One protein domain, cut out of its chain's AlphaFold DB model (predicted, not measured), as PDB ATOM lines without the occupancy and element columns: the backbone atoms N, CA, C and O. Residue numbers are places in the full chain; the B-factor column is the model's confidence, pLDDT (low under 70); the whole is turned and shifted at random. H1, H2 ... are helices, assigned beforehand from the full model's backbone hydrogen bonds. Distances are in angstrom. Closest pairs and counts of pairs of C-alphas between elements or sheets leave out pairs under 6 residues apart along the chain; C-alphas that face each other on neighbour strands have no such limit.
ATOM      1  N   LEU A 118      13.311 -15.375  46.288       97.62
ATOM      2  CA  LEU A 118      12.004 -16.034  46.248       97.62
ATOM      3  C   LEU A 118      10.935 -15.285  47.052       97.62
ATOM      4  O   LEU A 118       9.772 -15.299  46.664       97.62
ATOM      5  N   THR A 119      11.306 -14.596  48.137       96.12
ATOM      6  CA  THR A 119      10.366 -13.735  48.869       96.12
ATOM      7  C   THR A 119       9.827 -12.646  47.946       96.12
ATOM      8  O   THR A 119       8.613 -12.502  47.851       96.12
ATOM      9  N   LEU A 120      10.700 -11.930  47.227       98.06
ATOM     10  CA  LEU A 120      10.300 -10.878  46.282       98.06
ATOM     11  C   LEU A 120       9.431 -11.436  45.148       98.06
ATOM     12  O   LEU A 120       8.395 -10.848  44.833       98.06
ATOM     13  N   TYR A 121       9.801 -12.595  44.593       98.44
ATOM     14  CA  TYR A 121       8.987 -13.294  43.597       98.44
ATOM     15  C   TYR A 121       7.567 -13.577  44.108       98.44
ATOM     16  O   TYR A 121       6.602 -13.236  43.431       98.44
ATOM     17  N   TYR A 122       7.410 -14.137  45.313       97.38
ATOM     18  CA  TYR A 122       6.079 -14.435  45.852       97.38
ATOM     19  C   TYR A 122       5.238 -13.178  46.093       97.38
ATOM     20  O   TYR A 122       4.023 -13.211  45.912       97.38
ATOM     21  N   GLN A 123       5.861 -12.058  46.474       96.69
ATOM     22  CA  GLN A 123       5.149 -10.782  46.604       96.69
ATOM     23  C   GLN A 123       4.702 -10.241  45.239       96.69
ATOM     24  O   GLN A 123       3.573  -9.765  45.111       96.69
ATOM     25  N   PHE A 124       5.554 -10.357  44.216       98.19
ATOM     26  CA  PHE A 124       5.195 -10.034  42.836       98.19
ATOM     27  C   PHE A 124       4.054 -10.923  42.325       98.19
ATOM     28  O   PHE A 124       3.076 -10.403  41.795       98.19
ATOM     29  N   ASP A 125       4.133 -12.243  42.520       97.94
ATOM     30  CA  ASP A 125       3.104 -13.190  42.077       97.94
ATOM     31  C   ASP A 125       1.755 -12.932  42.763       97.94
ATOM     32  O   ASP A 125       0.711 -12.890  42.109       97.94
ATOM     33  N   ALA A 126       1.768 -12.662  44.072       95.44
ATOM     34  CA  ALA A 126       0.567 -12.280  44.805       95.44
ATOM     35  C   ALA A 126      -0.059 -10.988  44.248       95.44
ATOM     36  O   ALA A 126      -1.276 -10.922  44.057       95.44
ATOM     37  N   ALA A 127       0.762  -9.977  43.940       95.44
ATOM     38  CA  ALA A 127       0.293  -8.740  43.323       95.44
ATOM     39  C   ALA A 127      -0.256  -8.982  41.909       95.44
ATOM     40  O   ALA A 127      -1.332  -8.481  41.574       95.44
ATOM     41  N   LEU A 128       0.424  -9.792  41.096       96.88
ATOM     42  CA  LEU A 128      -0.017 -10.172  39.753       96.88
ATOM     43  C   LEU A 128      -1.340 -10.950  39.785       96.88
ATOM     44  O   LEU A 128      -2.193 -10.754  38.921       96.88
ATOM     45  N   GLY A 129      -1.564 -11.764  40.821       95.62
ATOM     46  CA  GLY A 129      -2.826 -12.463  41.055       95.62
ATOM     47  C   GLY A 129      -4.042 -11.532  41.125       95.62
ATOM     48  O   GLY A 129      -5.130 -11.933  40.714       95.62
ATOM     49  N   SER A 130      -3.866 -10.275  41.555       93.00
ATOM     50  CA  SER A 130      -4.945  -9.273  41.545       93.00
ATOM     51  C   SER A 130      -5.333  -8.792  40.139       93.00
ATOM     52  O   SER A 130      -6.459  -8.339  39.943       93.00
ATOM     53  N   LEU A 131      -4.440  -8.938  39.152       95.00
ATOM     54  CA  LEU A 131      -4.665  -8.581  37.746       95.00
ATOM     55  C   LEU A 131      -5.102  -9.781  36.893       95.00
ATOM     56  O   LEU A 131      -5.548  -9.613  35.759       95.00
ATOM     57  N   ALA A 132      -5.005 -11.002  37.422       93.81
ATOM     58  CA  ALA A 132      -5.241 -12.227  36.659       93.81
ATOM     59  C   ALA A 132      -6.681 -12.377  36.134       93.81
ATOM     60  O   ALA A 132      -6.911 -13.143  35.208       93.81
ATOM     61  N   ALA A 133      -7.651 -11.654  36.705       93.88
ATOM     62  CA  ALA A 133      -9.035 -11.655  36.226       93.88
ATOM     63  C   ALA A 133      -9.245 -10.838  34.937       93.88
ATOM     64  O   ALA A 133     -10.279 -10.990  34.292       93.88
ATOM     65  N   VAL A 134      -8.301  -9.955  34.592       96.31
ATOM     66  CA  VAL A 134      -8.414  -9.026  33.454       96.31
ATOM     67  C   VAL A 134      -7.333  -9.240  32.394       96.31
ATOM     68  O   VAL A 134      -7.529  -8.855  31.246       96.31
ATOM     69  N   LEU A 135      -6.212  -9.864  32.762       96.75
ATOM     70  CA  LEU A 135      -5.138 -10.255  31.848       96.75
ATOM     71  C   LEU A 135      -5.425 -11.610  31.192       96.75
ATOM     72  O   LEU A 135      -6.112 -12.455  31.774       96.75
ATOM     73  N   ALA A 136      -4.850 -11.860  30.012       96.94
ATOM     74  CA  ALA A 136      -4.907 -13.193  29.425       96.94
ATOM     75  C   ALA A 136      -4.069 -14.182  30.254       96.94
ATOM     76  O   ALA A 136      -2.978 -13.862  30.730       96.94
ATOM     77  N   GLU A 137      -4.542 -15.424  30.382       96.75
ATOM     78  CA  GLU A 137      -3.858 -16.464  31.166       96.75
ATOM     79  C   GLU A 137      -2.406 -16.684  30.706       96.75
ATOM     80  O   GLU A 137      -1.502 -16.819  31.533       96.75
ATOM     81  N   ALA A 138      -2.167 -16.637  29.392       97.31
ATOM     82  CA  ALA A 138      -0.834 -16.760  28.807       97.31
ATOM     83  C   ALA A 138       0.107 -15.609  29.213       97.31
ATOM     84  O   ALA A 138       1.288 -15.849  29.458       97.31
ATOM     85  N   GLU A 139      -0.402 -14.378  29.333       97.12
ATOM     86  CA  GLU A 139       0.391 -13.221  29.772       97.12
ATOM     87  C   GLU A 139       0.793 -13.361  31.242       97.12
ATOM     88  O   GLU A 139       1.954 -13.151  31.597       97.12
ATOM     89  N   VAL A 140      -0.146 -13.787  32.094       97.88
ATOM     90  CA  VAL A 140       0.115 -14.043  33.518       97.88
ATOM     91  C   VAL A 140       1.144 -15.162  33.688       97.88
ATOM     92  O   VAL A 140       2.081 -15.023  34.477       97.88
ATOM     93  N   ALA A 141       1.001 -16.264  32.946       98.00
ATOM     94  CA  ALA A 141       1.937 -17.383  32.990       98.00
ATOM     95  C   ALA A 141       3.351 -16.964  32.554       98.00
ATOM     96  O   ALA A 141       4.316 -17.232  33.271       98.00
ATOM     97  N   ALA A 142       3.471 -16.237  31.439       98.12
ATOM     98  CA  ALA A 142       4.755 -15.743  30.945       98.12
ATOM     99  C   ALA A 142       5.425 -14.770  31.931       98.12
ATOM    100  O   ALA A 142       6.636 -14.840  32.154       98.12
ATOM    101  N   ALA A 143       4.644 -13.886  32.560       98.25
ATOM    102  CA  ALA A 143       5.147 -12.952  33.563       98.25
ATOM    103  C   ALA A 143       5.680 -13.671  34.812       98.25
ATOM    104  O   ALA A 143       6.752 -13.316  35.303       98.25
ATOM    105  N   ARG A 144       4.972 -14.704  35.294       98.50
ATOM    106  CA  ARG A 144       5.419 -15.552  36.413       98.50
ATOM    107  C   ARG A 144       6.717 -16.273  36.096       98.50
ATOM    108  O   ARG A 144       7.654 -16.214  36.881       98.50
ATOM    109  N   GLU A 145       6.782 -16.923  34.940       98.56
ATOM    110  CA  GLU A 145       7.963 -17.677  34.525       98.56
ATOM    111  C   GLU A 145       9.191 -16.764  34.390       98.56
ATOM    112  O   GLU A 145      10.281 -17.099  34.854       98.56
ATOM    113  N   ALA A 146       9.014 -15.576  33.804       98.56
ATOM    114  CA  ALA A 146      10.085 -14.594  33.697       98.56
ATOM    115  C   ALA A 146      10.531 -14.066  35.070       98.56
ATOM    116  O   ALA A 146      11.728 -14.018  35.333       98.56
ATOM    117  N   ALA A 147       9.587 -13.729  35.954       98.50
ATOM    118  CA  ALA A 147       9.891 -13.270  37.307       98.50
ATOM    119  C   ALA A 147      10.601 -14.342  38.150       98.50
ATOM    120  O   ALA A 147      11.498 -14.013  38.925       98.50
ATOM    121  N   LEU A 148      10.227 -15.616  37.991       98.62
ATOM    122  CA  LEU A 148      10.881 -16.727  38.677       98.62
ATOM    123  C   LEU A 148      12.327 -16.892  38.199       98.62
ATOM    124  O   LEU A 148      13.224 -16.969  39.032       98.62
ATOM    125  N   ARG A 149      12.569 -16.859  36.880       98.56
ATOM    126  CA  ARG A 149      13.933 -16.891  36.324       98.56
ATOM    127  C   ARG A 149      14.796 -15.742  36.838       98.56
ATOM    128  O   ARG A 149      15.943 -15.969  37.213       98.56
ATOM    129  N   ASP A 150      14.248 -14.528  36.869       98.44
ATOM    130  CA  ASP A 150      14.966 -13.361  37.390       98.44
ATOM    131  C   ASP A 150      15.323 -13.565  38.872       98.44
ATOM    132  O   ASP A 150      16.446 -13.282  39.278       98.44
ATOM    133  N   ALA A 151      14.401 -14.111  39.674       98.12
ATOM    134  CA  ALA A 151      14.643 -14.402  41.085       98.12
ATOM    135  C   ALA A 151      15.679 -15.520  41.303       98.12
ATOM    136  O   ALA A 151      16.490 -15.424  42.222       98.12
ATOM    137  N   GLU A 152      15.685 -16.561  40.470       97.81
ATOM    138  CA  GLU A 152      16.674 -17.648  40.530       97.81
ATOM    139  C   GLU A 152      18.086 -17.182  40.145       97.81
ATOM    140  O   GLU A 152      19.069 -17.687  40.688       97.81
ATOM    141  N   ALA A 153      18.195 -16.207  39.237       97.62
ATOM    142  CA  ALA A 153      19.467 -15.647  38.780       97.62
ATOM    143  C   ALA A 153      19.959 -14.447  39.612       97.62
ATOM    144  O   ALA A 153      21.075 -13.964  39.397       97.62
ATOM    145  N   ALA A 154      19.143 -13.929  40.534       97.12
ATOM    146  CA  ALA A 154      19.436 -12.690  41.242       97.12
ATOM    147  C   ALA A 154      20.584 -12.840  42.253       97.12
ATOM    148  O   ALA A 154      20.476 -13.563  43.243       97.12
ATOM    149  N   GLY A 155      21.654 -12.069  42.042       94.31
ATOM    150  CA  GLY A 155      22.694 -11.810  43.046       94.31
ATOM    151  C   GLY A 155      22.478 -10.519  43.847       94.31
ATOM    152  O   GLY A 155      23.117 -10.329  44.877       94.31
ATOM    153  N   ASP A 156      21.577  -9.648  43.387       96.19
ATOM    154  CA  ASP A 156      21.265  -8.350  43.989       96.19
ATOM    155  C   ASP A 156      19.743  -8.201  44.133       96.19
ATOM    156  O   ASP A 156      18.994  -8.233  43.152       96.19
ATOM    157  N   LEU A 157      19.284  -8.058  45.379       96.31
ATOM    158  CA  LEU A 157      17.864  -7.933  45.701       96.31
ATOM    159  C   LEU A 157      17.273  -6.582  45.315       96.31
ATOM    160  O   LEU A 157      16.076  -6.520  45.040       96.31
ATOM    161  N   ASP A 158      18.069  -5.517  45.281       96.06
ATOM    162  CA  ASP A 158      17.572  -4.196  44.904       96.06
ATOM    163  C   ASP A 158      17.313  -4.121  43.399       96.06
ATOM    164  O   ASP A 158      16.233  -3.721  42.955       96.06
ATOM    165  N   ALA A 159      18.260  -4.634  42.609       97.06
ATOM    166  CA  ALA A 159      18.088  -4.793  41.170       97.06
ATOM    167  C   ALA A 159      16.897  -5.713  40.835       97.06
ATOM    168  O   ALA A 159      16.106  -5.409  39.931       97.06
ATOM    169  N   LEU A 160      16.722  -6.812  41.583       98.31
ATOM    170  CA  LEU A 160      15.559  -7.690  41.433       98.31
ATOM    171  C   LEU A 160      14.251  -6.964  41.778       98.31
ATOM    172  O   LEU A 160      13.291  -7.054  41.013       98.31
ATOM    173  N   ALA A 161      14.200  -6.217  42.887       97.81
ATOM    174  CA  ALA A 161      13.022  -5.447  43.287       97.81
ATOM    175  C   ALA A 161      12.596  -4.456  42.193       97.81
ATOM    176  O   ALA A 161      11.421  -4.426  41.815       97.81
ATOM    177  N   ALA A 162      13.551  -3.704  41.635       97.81
ATOM    178  CA  ALA A 162      13.305  -2.780  40.530       97.81
ATOM    179  C   ALA A 162      12.805  -3.504  39.268       97.81
ATOM    180  O   ALA A 162      11.838  -3.066  38.639       97.81
ATOM    181  N   THR A 163      13.409  -4.647  38.930       98.56
ATOM    182  CA  THR A 163      13.016  -5.465  37.771       98.56
ATOM    183  C   THR A 163      11.575  -5.965  37.896       98.56
ATOM    184  O   THR A 163      10.768  -5.788  36.981       98.56
ATOM    185  N   LEU A 164      11.213  -6.540  39.046       98.69
ATOM    186  CA  LEU A 164       9.863  -7.052  39.296       98.69
ATOM    187  C   LEU A 164       8.817  -5.929  39.345       98.69
ATOM    188  O   LEU A 164       7.724  -6.084  38.792       98.69
ATOM    189  N   ALA A 165       9.151  -4.777  39.934       98.31
ATOM    190  CA  ALA A 165       8.283  -3.599  39.923       98.31
ATOM    191  C   ALA A 165       8.034  -3.080  38.494       98.31
ATOM    192  O   ALA A 165       6.894  -2.773  38.132       98.31
ATOM    193  N   GLY A 166       9.077  -3.040  37.657       98.31
ATOM    194  CA  GLY A 166       8.968  -2.670  36.245       98.31
ATOM    195  C   GLY A 166       8.058  -3.619  35.462       98.31
ATOM    196  O   GLY A 166       7.162  -3.166  34.748       98.31
ATOM    197  N   ARG A 167       8.212  -4.937  35.662       98.31
ATOM    198  CA  ARG A 167       7.337  -5.954  35.047       98.31
ATOM    199  C   ARG A 167       5.879  -5.781  35.447       98.31
ATOM    200  O   ARG A 167       5.003  -5.840  34.591       98.31
ATOM    201  N   TYR A 168       5.618  -5.556  36.733       98.50
ATOM    202  CA  TYR A 168       4.255  -5.343  37.205       98.50
ATOM    203  C   TYR A 168       3.652  -4.083  36.584       98.50
ATOM    204  O   TYR A 168       2.538  -4.131  36.082       98.50
ATOM    205  N   THR A 169       4.411  -2.984  36.546       98.12
ATOM    206  CA  THR A 169       3.964  -1.706  35.968       98.12
ATOM    207  C   THR A 169       3.588  -1.848  34.491       98.12
ATOM    208  O   THR A 169       2.547  -1.345  34.064       98.12
ATOM    209  N   ALA A 170       4.388  -2.598  33.723       98.00
ATOM    210  CA  ALA A 170       4.133  -2.865  32.307       98.00
ATOM    211  C   ALA A 170       2.816  -3.625  32.054       98.00
ATOM    212  O   ALA A 170       2.212  -3.458  30.997       98.00
ATOM    213  N   LEU A 171       2.361  -4.433  33.018       98.00
ATOM    214  CA  LEU A 171       1.103  -5.184  32.939       98.00
ATOM    215  C   LEU A 171      -0.073  -4.407  33.545       98.00
ATOM    216  O   LEU A 171      -1.163  -4.377  32.976       98.00
ATOM    217  N   ALA A 172       0.146  -3.762  34.691       97.44
ATOM    218  CA  ALA A 172      -0.883  -3.080  35.464       97.44
ATOM    219  C   ALA A 172      -1.479  -1.886  34.713       97.44
ATOM    220  O   ALA A 172      -2.697  -1.745  34.689       97.44
ATOM    221  N   GLY A 173      -0.653  -1.060  34.059       95.25
ATOM    222  CA  GLY A 173      -1.124   0.121  33.327       95.25
ATOM    223  C   GLY A 173      -2.171  -0.220  32.255       95.25
ATOM    224  O   GLY A 173      -3.311   0.245  32.353       95.25
ATOM    225  N   PRO A 174      -1.837  -1.071  31.262       96.75
ATOM    226  CA  PRO A 174      -2.790  -1.514  30.245       96.75
ATOM    227  C   PRO A 174      -4.002  -2.258  30.824       96.75
ATOM    228  O   PRO A 174      -5.134  -1.996  30.412       96.75
ATOM    229  N   ALA A 175      -3.788  -3.140  31.810       97.00
ATOM    230  CA  ALA A 175      -4.868  -3.876  32.466       97.00
ATOM    231  C   ALA A 175      -5.885  -2.927  33.119       97.00
ATOM    232  O   ALA A 175      -7.082  -3.030  32.857       97.00
ATOM    233  N   CYS A 176      -5.419  -1.957  33.907       97.25
ATOM    234  CA  CYS A 176      -6.256  -0.936  34.532       97.25
ATOM    235  C   CYS A 176      -6.980  -0.069  33.493       97.25
ATOM    236  O   CYS A 176      -8.190   0.143  33.612       97.25
ATOM    237  N   ALA A 177      -6.277   0.377  32.446       97.25
ATOM    238  CA  ALA A 177      -6.870   1.180  31.379       97.25
ATOM    239  C   ALA A 177      -8.029   0.448  30.678       97.25
ATOM    240  O   ALA A 177      -9.074   1.050  30.434       97.25
ATOM    241  N   SER A 178      -7.893  -0.864  30.435       96.62
ATOM    242  CA  SER A 178      -8.952  -1.690  29.828       96.62
ATOM    243  C   SER A 178     -10.237  -1.766  30.666       96.62
ATOM    244  O   SER A 178     -11.314  -2.002  30.124       96.62
ATOM    245  N   GLN A 179     -10.129  -1.546  31.978       97.25
ATOM    246  CA  GLN A 179     -11.243  -1.575  32.928       97.25
ATOM    247  C   GLN A 179     -11.777  -0.172  33.259       97.25
ATOM    248  O   GLN A 179     -12.624  -0.026  34.138       97.25
ATOM    249  N   GLY A 180     -11.266   0.876  32.602       97.19
ATOM    250  CA  GLY A 180     -11.626   2.263  32.907       97.19
ATOM    251  C   GLY A 180     -11.118   2.751  34.270       97.19
ATOM    252  O   GLY A 180     -11.636   3.733  34.801       97.19
ATOM    253  N   VAL A 181     -10.120   2.080  34.855       97.19
ATOM    254  CA  VAL A 181      -9.488   2.524  36.104       97.19
ATOM    255  C   VAL A 181      -8.625   3.758  35.809       97.19
ATOM    256  O   VAL A 181      -7.804   3.710  34.888       97.19
ATOM    257  N   PRO A 182      -8.762   4.866  36.567       97.62
ATOM    258  CA  PRO A 182      -7.949   6.059  36.350       97.62
ATOM    259  C   PRO A 182      -6.449   5.775  36.480       97.62
ATOM    260  O   PRO A 182      -6.032   5.055  37.389       97.62
ATOM    261  N   ALA A 183      -5.633   6.408  35.632       96.50
ATOM    262  CA  ALA A 183      -4.177   6.238  35.638       96.50
ATOM    263  C   ALA A 183      -3.560   6.496  37.023       96.50
ATOM    264  O   ALA A 183      -2.742   5.713  37.482       96.50
ATOM    265  N   SER A 184      -4.054   7.499  37.756       96.88
ATOM    266  CA  SER A 184      -3.583   7.806  39.112       96.88
ATOM    267  C   SER A 184      -3.793   6.672  40.122       96.88
ATOM    268  O   SER A 184      -3.057   6.590  41.104       96.88
ATOM    269  N   ILE A 185      -4.790   5.806  39.919       95.25
ATOM    270  CA  ILE A 185      -5.015   4.621  40.757       95.25
ATOM    271  C   ILE A 185      -4.042   3.506  40.361       95.25
ATOM    272  O   ILE A 185      -3.456   2.877  41.241       95.25
ATOM    273  N   ALA A 186      -3.827   3.295  39.059       96.00
ATOM    274  CA  ALA A 186      -2.829   2.345  38.567       96.00
ATOM    275  C   ALA A 186      -1.413   2.726  39.038       96.00
ATOM    276  O   ALA A 186      -0.685   1.873  39.546       96.00
ATOM    277  N   ASP A 187      -1.064   4.013  38.968       96.38
ATOM    278  CA  ASP A 187       0.207   4.552  39.453       96.38
ATOM    279  C   ASP A 187       0.378   4.284  40.951       96.38
ATOM    280  O   ASP A 187       1.401   3.748  41.365       96.38
ATOM    281  N   GLN A 188      -0.651   4.550  41.766       94.19
ATOM    282  CA  GLN A 188      -0.623   4.237  43.199       94.19
ATOM    283  C   GLN A 188      -0.387   2.744  43.469       94.19
ATOM    284  O   GLN A 188       0.398   2.400  44.353       94.19
ATOM    285  N   MET A 189      -1.026   1.847  42.709       94.62
ATOM    286  CA  MET A 189      -0.800   0.400  42.831       94.62
ATOM    287  C   MET A 189       0.649   0.025  42.494       94.62
ATOM    288  O   MET A 189       1.283  -0.716  43.250       94.62
ATOM    289  N   CYS A 190       1.187   0.566  41.398       96.38
ATOM    290  CA  CYS A 190       2.559   0.310  40.957       96.38
ATOM    291  C   CYS A 190       3.584   0.857  41.961       96.38
ATOM    292  O   CYS A 190       4.483   0.130  42.386       96.38
ATOM    293  N   THR A 191       3.408   2.102  42.413       94.94
ATOM    294  CA  THR A 191       4.245   2.735  43.440       94.94
ATOM    295  C   THR A 191       4.227   1.942  44.738       94.94
ATOM    296  O   THR A 191       5.275   1.748  45.355       94.94
ATOM    297  N   ARG A 192       3.059   1.442  45.154       94.00
ATOM    298  CA  ARG A 192       2.939   0.653  46.380       94.00
ATOM    299  C   ARG A 192       3.696  -0.663  46.286       94.00
ATOM    300  O   ARG A 192       4.430  -0.996  47.214       94.00
ATOM    301  N   LEU A 193       3.559  -1.392  45.176       95.62
ATOM    302  CA  LEU A 193       4.323  -2.623  44.977       95.62
ATOM    303  C   LEU A 193       5.829  -2.340  44.944       95.62
ATOM    304  O   LEU A 193       6.583  -3.035  45.619       95.62
ATOM    305  N   ALA A 194       6.261  -1.308  44.216       96.38
ATOM    306  CA  ALA A 194       7.668  -0.918  44.158       96.38
ATOM    307  C   ALA A 194       8.224  -0.582  45.553       96.38
ATOM    308  O   ALA A 194       9.300  -1.045  45.921       96.38
ATOM    309  N   THR A 195       7.451   0.153  46.358       95.25
ATOM    310  CA  THR A 195       7.814   0.516  47.736       95.25
ATOM    311  C   THR A 195       7.898  -0.728  48.632       95.25
ATOM    312  O   THR A 195       8.836  -0.865  49.414       95.25
ATOM    313  N   HIS A 196       6.966  -1.677  48.485       95.25
ATOM    314  CA  HIS A 196       6.956  -2.942  49.232       95.25
ATOM    315  C   HIS A 196       8.144  -3.845  48.881       95.25
ATOM    316  O   HIS A 196       8.812  -4.368  49.770       95.25
ATOM    317  N   LEU A 197       8.462  -3.995  47.592       96.56
ATOM    318  CA  LEU A 197       9.635  -4.757  47.148       96.56
ATOM    319  C   LEU A 197      10.943  -4.082  47.589       96.56
ATOM    320  O   LEU A 197      11.847  -4.761  48.075       96.56
ATOM    321  N   GLY A 198      11.016  -2.749  47.499       95.88
ATOM    322  CA  GLY A 198      12.147  -1.963  47.995       95.88
ATOM    323  C   GLY A 198      12.360  -2.113  49.503       95.88
ATOM    324  O   GLY A 198      13.498  -2.236  49.951       95.88
ATOM    325  N   TYR A 199      11.283  -2.199  50.288       96.00
ATOM    326  CA  TYR A 199      11.355  -2.493  51.721       96.00
ATOM    327  C   TYR A 199      11.992  -3.862  52.015       96.00
ATOM    328  O   TYR A 199      12.823  -3.965  52.916       96.00
ATOM    329  N   PHE A 200      11.667  -4.911  51.250       96.00
ATOM    330  CA  PHE A 200      12.322  -6.216  51.422       96.00
ATOM    331  C   PHE A 200      13.810  -6.177  51.064       96.00
ATOM    332  O   PHE A 200      14.615  -6.766  51.786       96.00
ATOM    333  N   ALA A 201      14.183  -5.480  49.986       95.06
ATOM    334  CA  ALA A 201      15.589  -5.298  49.623       95.06
ATOM    335  C   ALA A 201      16.357  -4.537  50.721       95.06
ATOM    336  O   ALA A 201      17.431  -4.965  51.140       95.06
ATOM    337  N   LEU A 202      15.763  -3.465  51.257       95.75
ATOM    338  CA  LEU A 202      16.321  -2.698  52.372       95.75
ATOM    339  C   LEU A 202      16.465  -3.549  53.643       95.75
ATOM    340  O   LEU A 202      17.484  -3.491  54.326       95.75
ATOM    341  N   SER A 203      15.456  -4.367  53.946       95.50
ATOM    342  CA  SER A 203      15.482  -5.303  55.068       95.50
ATOM    343  C   SER A 203      16.623  -6.311  54.960       95.50
ATOM    344  O   SER A 203      17.335  -6.543  55.937       95.50
ATOM    345  N   ALA A 204      16.848  -6.870  53.770       93.94
ATOM    346  CA  ALA A 204      17.963  -7.782  53.543       93.94
ATOM    347  C   ALA A 204      19.327  -7.097  53.745       93.94
ATOM    348  O   ALA A 204      20.237  -7.715  54.295       93.94
ATOM    349  N   ALA A 205      19.449  -5.818  53.376       93.38
ATOM    350  CA  ALA A 205      20.670  -5.032  53.565       93.38
ATOM    351  C   ALA A 205      20.976  -4.700  55.039       93.38
ATOM    352  O   ALA A 205      22.124  -4.435  55.379       93.38
TER     353      ALA A 205
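What this domain is: This is residues 118 to 205 of the 316 residues of an uncharacterized protein of Phytohabitans houttuyneae (UniProt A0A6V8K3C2). Four helices lie side by side in a flattened up-and-down bundle, each running against the one before it, with H2 and the longest helix, H4, at opposite sides and H1 and H3 between them. The printed part has 88 residues, all helix by class, in the order H1 to H4, with no named strand. It is compact, with a radius of gyration of the C-alphas of 12.6 A and spans of 39 by 26 by 15 A.

How they stand to each other: H4, residues 183 to 205, forms a hairpin with H3, residues 157 to 178, at a shallow tilt of 15 degrees; their closest C-alphas, of Ala 194 and Ala 165, are 5.0 A apart. H1, residues 118 to 129, touches H3, closest at the C-alphas of Phe 124 and Leu 164, 6.6 A. H2, residues 137 to 153, is apart from H4. O i to N i+4 pairs are within hydrogen-bond range throughout H1, H2 and H4, and 17 of 18 in H3.

Where its parts are: H4 is 32.6 A long, H3 31.8 A, H2 24.5 A and H1 16.1 A. H1 begins at C-alpha 118 (12.004, -16.034, 46.248); H4 ends at C-alpha 205 (20.670, -5.032, 53.565).

The domain as a whole: The printed part has no cut and no long link. No printed residue is under pLDDT 70.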